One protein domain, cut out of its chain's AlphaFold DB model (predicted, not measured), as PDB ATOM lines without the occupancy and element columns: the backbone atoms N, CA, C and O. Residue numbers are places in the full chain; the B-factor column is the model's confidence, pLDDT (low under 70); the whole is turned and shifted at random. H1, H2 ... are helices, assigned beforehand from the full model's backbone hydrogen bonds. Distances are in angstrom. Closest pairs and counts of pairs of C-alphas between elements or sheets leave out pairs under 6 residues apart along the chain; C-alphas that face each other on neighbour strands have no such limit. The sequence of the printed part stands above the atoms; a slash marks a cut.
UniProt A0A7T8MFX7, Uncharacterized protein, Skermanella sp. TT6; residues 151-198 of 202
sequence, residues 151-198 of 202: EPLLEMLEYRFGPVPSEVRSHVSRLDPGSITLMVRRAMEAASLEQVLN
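AT A GLANCE: This is residues 151 to 198 of the 202 residues of an uncharacterized protein of Skermanella sp. TT6 (UniProt A0A7T8MFX7). Two helices, H1 and H3, run side by side and the same way; the shorter H2 crosses steeply beside them, taking the chain back from the last residue of H1 toward the first residue of H3, and the very short H4 folds back on residues 183 to 187 of H3, close to Phe 161 at the end of H1. Together they make a small rounded cluster in which H2 and H4 stay apart from each other. The printed part has 48 residues with four named helices, in the order H1, H2, H3, H4, and no named strand; the class is all helix. It is compact, with a radius of gyration of the C-alphas of 9.5 A, and the C-alphas span 23 by 21 by 19 A.

HOW THE PARTS SIT: H1, residues 151 to 161, touches H3, residues 177 to 189, at a shallow tilt of 22 degrees, and the two run the same way. Their closest C-alphas are those of Leu 153 and Val 184, 6.2 A apart. H2, residues 166 to 172, is close to H1 but not clearly touching it, with the C-alphas of Leu 154 and Arg 169 closest at 7.0 A. These two run opposite ways at a steep tilt of 54 degrees. H2 is also close to H3 but not clearly touching, with the C-alphas of Val 172 and Ile 180 closest at 7.2 A; they run opposite ways at a steep tilt of 63 degrees. H4, residues 193 to 197, touches H3 at residues 183 to 187 alone, with the C-alphas of Arg 186 and Val 196 closest at 5.5 A. H4 is close to H1 but not clearly touching, the closest C-alphas being those of Phe 161 and Leu 193, 6.1 A apart. H2 and H4 are apart. Each O i to N i+4 pair is within hydrogen-bond range in H1, H2 and H4; in H3 it is 8 of 9.

IN THESE COORDINATES: H1 begins at C-alpha 151, at (180.525, -0.214, 15.593), and measures 15.3 A from first to last C-alpha. H2, from Ser 166 to Val 172, measures 10.0 A. H3 is the longest helix, with 13 residues and 19.3 A; its C-alpha 177 is at (181.311, -1.216, 27.539). H4, five residues from Leu 193, measures 6.4 A and ends at C-alpha 197, at (166.174, -1.581, 23.562).

THE WHOLE: The C-alphas of Gly 162 and Gly 178 are the two farthest apart, at 24.1 A. The C-alphas of Glu 151 and Asn 198, the first and last printed residues, are 20.3 A apart. The printed part has no cut, and the links H1 to H2, H2 to H3 and H3 to H4 are tight. The mean pLDDT of the printed part is 89.4, and no printed residue is under 70.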
ATOM      1  N   GLU A 151     180.675  -0.048  17.041       86.31
ATOM      2  CA  GLU A 151     180.525  -0.214  15.593       86.31
ATOM      3  C   GLU A 151     180.048  -1.629  15.215       86.31
ATOM      4  O   GLU A 151     179.008  -1.734  14.560       86.31
ATOM      5  N   PRO A 152     180.644  -2.719  15.749       89.12
ATOM      6  CA  PRO A 152     180.153  -4.073  15.484       89.12
ATOM      7  C   PRO A 152     178.727  -4.328  15.988       89.12
ATOM      8  O   PRO A 152     177.978  -5.094  15.383       89.12
ATOM      9  N   LEU A 153     178.322  -3.699  17.102       91.88
ATOM     10  CA  LEU A 153     176.942  -3.799  17.579       91.88
ATOM     11  C   LEU A 153     175.980  -3.110  16.602       91.88
ATOM     12  O   LEU A 153     174.940  -3.683  16.288       91.88
ATOM     13  N   LEU A 154     176.307  -1.911  16.114       92.19
ATOM     14  CA  LEU A 154     175.463  -1.197  15.154       92.19
ATOM     15  C   LEU A 154     175.336  -1.954  13.830       92.19
ATOM     16  O   LEU A 154     174.220  -2.088  13.335       92.19
ATOM     17  N   GLU A 155     176.432  -2.514  13.317       92.56
ATOM     18  CA  GLU A 155     176.410  -3.381  12.132       92.56
ATOM     19  C   GLU A 155     175.527  -4.615  12.345       92.56
ATOM     20  O   GLU A 155     174.712  -4.952  11.488       92.56
ATOM     21  N   MET A 156     175.625  -5.272  13.507       93.19
ATOM     22  CA  MET A 156     174.788  -6.432  13.822       93.19
ATOM     23  C   MET A 156     173.302  -6.067  13.921       93.19
ATOM     24  O   MET A 156     172.452  -6.807  13.421       93.19
ATOM     25  N   LEU A 157     172.974  -4.945  14.569       94.81
ATOM     26  CA  LEU A 157     171.597  -4.458  14.661       94.81
ATOM     27  C   LEU A 157     171.042  -4.125  13.275       94.81
ATOM     28  O   LEU A 157     169.907  -4.495  12.979       94.81
ATOM     29  N   GLU A 158     171.851  -3.487  12.427       95.38
ATOM     30  CA  GLU A 158     171.478  -3.146  11.056       95.38
ATOM     31  C   GLU A 158     171.259  -4.394  10.199       95.38
ATOM     32  O   GLU A 158     170.259  -4.507   9.492       95.38
ATOM     33  N   TYR A 159     172.141  -5.383  10.336       95.38
ATOM     34  CA  TYR A 159     172.029  -6.663   9.650       95.38
ATOM     35  C   TYR A 159     170.782  -7.455  10.072       95.38
ATOM     36  O   TYR A 159     170.100  -8.032   9.227       95.38
ATOM     37  N   ARG A 160     170.464  -7.501  11.374       94.69
ATOM     38  CA  ARG A 160     169.329  -8.291  11.884       94.69
ATOM     39  C   ARG A 160     167.977  -7.618  11.695       94.69
ATOM     40  O   ARG A 160     166.992  -8.315  11.460       94.69
ATOM     41  N   PHE A 161     167.910  -6.302  11.868       95.38
ATOM     42  CA  PHE A 161     166.642  -5.576  11.993       95.38
ATOM     43  C   PHE A 161     166.429  -4.524  10.898       95.38
ATOM     44  O   PHE A 161     165.392  -3.862  10.891       95.38
ATOM     45  N   GLY A 162     167.371  -4.389   9.960       92.12
ATOM     46  CA  GLY A 162     167.355  -3.345   8.940       92.12
ATOM     47  C   GLY A 162     167.893  -2.007   9.464       92.12
ATOM     48  O   GLY A 162     168.459  -1.951  10.555       92.12
ATOM     49  N   PRO A 163     167.735  -0.912   8.699       93.75
ATOM     50  CA  PRO A 163     168.366   0.371   8.995       93.75
ATOM     51  C   PRO A 163     168.164   0.830  10.443       93.75
ATOM     52  O   PRO A 163     167.037   1.041  10.895       93.75
ATOM     53  N   VAL A 164     169.267   1.015  11.173       94.56
ATOM     54  CA  VAL A 164     169.222   1.448  12.578       94.56
ATOM     55  C   VAL A 164     168.936   2.953  12.645       94.56
ATOM     56  O   VAL A 164     169.744   3.728  12.111       94.56
ATOM     57  N   PRO A 165     167.852   3.391  13.323       93.81
ATOM     58  CA  PRO A 165     167.513   4.805  13.464       93.81
ATOM     59  C   PRO A 165     168.636   5.622  14.103       93.81
ATOM     60  O   PRO A 165     169.379   5.137  14.963       93.81
ATOM     61  N   SER A 166     168.742   6.891  13.713       89.38
ATOM     62  CA  SER A 166     169.813   7.785  14.171       89.38
ATOM     63  C   SER A 166     169.812   7.989  15.693       89.38
ATOM     64  O   SER A 166     170.866   8.105  16.322       89.38
ATOM     65  N   GLU A 167     168.631   7.945  16.305       89.50
ATOM     66  CA  GLU A 167     168.396   8.046  17.741       89.50
ATOM     67  C   GLU A 167     168.992   6.841  18.471       89.50
ATOM     68  O   GLU A 167     169.629   6.996  19.514       89.50
ATOM     69  N   VAL A 168     168.852   5.647  17.886       90.88
ATOM     70  CA  VAL A 168     169.425   4.405  18.415       90.88
ATOM     71  C   VAL A 168     170.942   4.423  18.269       90.88
ATOM     72  O   VAL A 168     171.638   4.149  19.244       90.88
ATOM     73  N   ARG A 169     171.474   4.845  17.111       88.69
ATOM     74  CA  ARG A 169     172.927   5.039  16.917       88.69
ATOM     75  C   ARG A 169     173.511   5.986  17.972       88.69
ATOM     76  O   ARG A 169     174.515   5.672  18.604       88.69
ATOM     77  N   SER A 170     172.824   7.102  18.215       86.19
ATOM     78  CA  SER A 170     173.202   8.108  19.216       86.19
ATOM     79  C   SER A 170     173.065   7.618  20.656       86.19
ATOM     80  O   SER A 170     173.681   8.180  21.560       86.19
ATOM     81  N   HIS A 171     172.191   6.649  20.914       88.75
ATOM     82  CA  HIS A 171     172.055   6.034  22.228       88.75
ATOM     83  C   HIS A 171     173.194   5.043  22.478       88.75
ATOM     84  O   HIS A 171     173.871   5.150  23.495       88.75
ATOM     85  N   VAL A 172     173.448   4.144  21.521       88.19
ATOM     86  CA  VAL A 172     174.485   3.107  21.622       88.19
ATOM     87  C   VAL A 172     175.881   3.716  21.775       88.19
ATOM     88  O   VAL A 172     176.647   3.239  22.605       88.19
ATOM     89  N   SER A 173     176.190   4.811  21.071       81.50
ATOM     90  CA  SER A 173     177.488   5.503  21.182       81.50
ATOM     91  C   SER A 173     177.772   6.126  22.552       81.50
ATOM     92  O   SER A 173     178.898   6.532  22.822       81.50
ATOM     93  N   ARG A 174     176.759   6.226  23.422       82.69
ATOM     94  CA  ARG A 174     176.876   6.765  24.784       82.69
ATOM     95  C   ARG A 174     176.855   5.684  25.864       82.69
ATOM     96  O   ARG A 174     176.915   6.020  27.045       82.69
ATOM     97  N   LEU A 175     176.728   4.413  25.486       81.75
ATOM     98  CA  LEU A 175     176.702   3.310  26.438       81.75
ATOM     99  C   LEU A 175     178.105   2.962  26.925       81.75
ATOM    100  O   LEU A 175     179.076   2.992  26.173       81.75
ATOM    101  N   ASP A 176     178.199   2.553  28.188       79.25
ATOM    102  CA  ASP A 176     179.424   1.970  28.716       79.25
ATOM    103  C   ASP A 176     179.693   0.573  28.097       79.25
ATOM    104  O   ASP A 176     178.765  -0.114  27.643       79.25
ATOM    105  N   PRO A 177     180.949   0.082  28.117       75.88
ATOM    106  CA  PRO A 177     181.311  -1.216  27.539       75.88
ATOM    107  C   PRO A 177     180.519  -2.423  28.068       75.88
ATOM    108  O   PRO A 177     180.367  -3.427  27.355       75.88
ATOM    109  N   GLY A 178     180.069  -2.377  29.325       80.81
ATOM    110  CA  GLY A 178     179.269  -3.431  29.943       80.81
ATOM    111  C   GLY A 178     177.866  -3.470  29.349       80.81
ATOM    112  O   GLY A 178     177.412  -4.533  28.913       80.81
ATOM    113  N   SER A 179     177.232  -2.304  29.231       86.12
ATOM    114  CA  SER A 179     175.929  -2.140  28.580       86.12
ATOM    115  C   SER A 179     175.952  -2.563  27.108       86.12
ATOM    116  O   SER A 179     175.054  -3.288  26.674       86.12
ATOM    117  N   ILE A 180     177.011  -2.226  26.359       86.69
ATOM    118  CA  ILE A 180     177.193  -2.686  24.969       86.69
ATOM    119  C   ILE A 180     177.250  -4.218  24.905       86.69
ATOM    120  O   ILE A 180     176.570  -4.844  24.096       86.69
ATOM    121  N   THR A 181     178.015  -4.848  25.802       87.00
ATOM    122  CA  THR A 181     178.145  -6.316  25.845       87.00
ATOM    123  C   THR A 181     176.802  -6.998  26.144       87.00
ATOM    124  O   THR A 181     176.505  -8.060  25.591       87.00
ATOM    125  N   LEU A 182     175.970  -6.394  26.995       89.31
ATOM    126  CA  LEU A 182     174.629  -6.892  27.294       89.31
ATOM    127  C   LEU A 182     173.677  -6.723  26.102       89.31
ATOM    128  O   LEU A 182     172.928  -7.648  25.787       89.31
ATOM    129  N   MET A 183     173.731  -5.575  25.418       91.12
ATOM    130  CA  MET A 183     172.964  -5.347  24.191       91.12
ATOM    131  C   MET A 183     173.338  -6.333  23.090       91.12
ATOM    132  O   MET A 183     172.432  -6.824  22.429       91.12
ATOM    133  N   VAL A 184     174.620  -6.685  22.932       90.81
ATOM    134  CA  VAL A 184     175.048  -7.710  21.964       90.81
ATOM    135  C   VAL A 184     174.325  -9.033  22.218       90.81
ATOM    136  O   VAL A 184     173.731  -9.581  21.297       90.81
ATOM    137  N   ARG A 185     174.299  -9.525  23.464       89.81
ATOM    138  CA  ARG A 185     173.601 -10.783  23.790       89.81
ATOM    139  C   ARG A 185     172.103 -10.697  23.515       89.81
ATOM    140  O   ARG A 185     171.551 -11.572  22.861       89.81
ATOM    141  N   ARG A 186     171.456  -9.610  23.945       91.19
ATOM    142  CA  ARG A 186     170.024  -9.385  23.677       91.19
ATOM    143  C   ARG A 186     169.733  -9.349  22.185       91.19
ATOM    144  O   ARG A 186     168.777  -9.956  21.725       91.19
ATOM    145  N   ALA A 187     170.585  -8.679  21.424       92.12
ATOM    146  CA  ALA A 187     170.493  -8.591  19.983       92.12
ATOM    147  C   ALA A 187     170.825  -9.902  19.264       92.12
ATOM    148  O   ALA A 187     170.709  -9.917  18.050       92.12
ATOM    149  N   MET A 188     171.188 -10.994  19.943       89.12
ATOM    150  CA  MET A 188     171.226 -12.332  19.339       89.12
ATOM    151  C   MET A 188     169.892 -13.077  19.494       89.12
ATOM    152  O   MET A 188     169.539 -13.878  18.636       89.12
ATOM    153  N   GLU A 189     169.139 -12.788  20.555       90.31
ATOM    154  CA  GLU A 189     167.924 -13.526  20.933       90.31
ATOM    155  C   GLU A 189     166.634 -12.776  20.572       90.31
ATOM    156  O   GLU A 189     165.616 -13.393  20.275       90.31
ATOM    157  N   ALA A 190     166.675 -11.443  20.554       92.56
ATOM    158  CA  ALA A 190     165.509 -10.601  20.316       92.56
ATOM    159  C   ALA A 190     164.918 -10.795  18.912       92.56
ATOM    160  O   ALA A 190     165.653 -10.957  17.928       92.56
ATOM    161  N   ALA A 191     163.593 -10.709  18.820       90.81
ATOM    162  CA  ALA A 191     162.834 -10.749  17.574       90.81
ATOM    163  C   ALA A 191     162.739  -9.376  16.889       90.81
ATOM    164  O   ALA A 191     162.470  -9.302  15.692       90.81
ATOM    165  N   SER A 192     162.974  -8.284  17.624       92.00
ATOM    166  CA  SER A 192     162.895  -6.920  17.096       92.00
ATOM    167  C   SER A 192     163.898  -5.976  17.756       92.00
ATOM    168  O   SER A 192     164.370  -6.214  18.871       92.00
ATOM    169  N   LEU A 193     164.174  -4.855  17.083       91.12
ATOM    170  CA  LEU A 193     165.004  -3.786  17.632       91.12
ATOM    171  C   LEU A 193     164.397  -3.191  18.915       91.12
ATOM    172  O   LEU A 193     165.134  -2.897  19.854       91.12
ATOM    173  N   GLU A 194     163.066  -3.060  18.999       89.12
ATOM    174  CA  GLU A 194     162.401  -2.556  20.210       89.12
ATOM    175  C   GLU A 194     162.652  -3.477  21.409       89.12
ATOM    176  O   GLU A 194     162.932  -2.978  22.495       89.12
ATOM    177  N   GLN A 195     162.648  -4.797  21.215       88.25
ATOM    178  CA  GLN A 195     162.894  -5.763  22.289       88.25
ATOM    179  C   GLN A 195     164.351  -5.728  22.791       88.25
ATOM    180  O   GLN A 195     164.605  -5.926  23.980       88.25
ATOM    181  N   VAL A 196     165.321  -5.411  21.923       89.88
ATOM    182  CA  VAL A 196     166.719  -5.185  22.344       89.88
ATOM    183  C   VAL A 196     166.829  -3.952  23.247       89.88
ATOM    184  O   VAL A 196     167.532  -3.987  24.264       89.88
ATOM    185  N   LEU A 197     166.141  -2.871  22.868       87.62
ATOM    186  CA  LEU A 197     166.174  -1.581  23.562       87.62
ATOM    187  C   LEU A 197     165.348  -1.600  24.857       87.62
ATOM    188  O   LEU A 197     165.765  -1.030  25.862       87.62
ATOM    189  N   ASN A 198     164.211  -2.297  24.850       85.44
ATOM    190  CA  ASN A 198     163.226  -2.349  25.927       85.44
ATOM    191  C   ASN A 198     162.880  -3.802  26.305       85.44
ATOM    192  O   ASN A 198     161.752  -4.246  26.105       85.44
TER     193      ASN A 198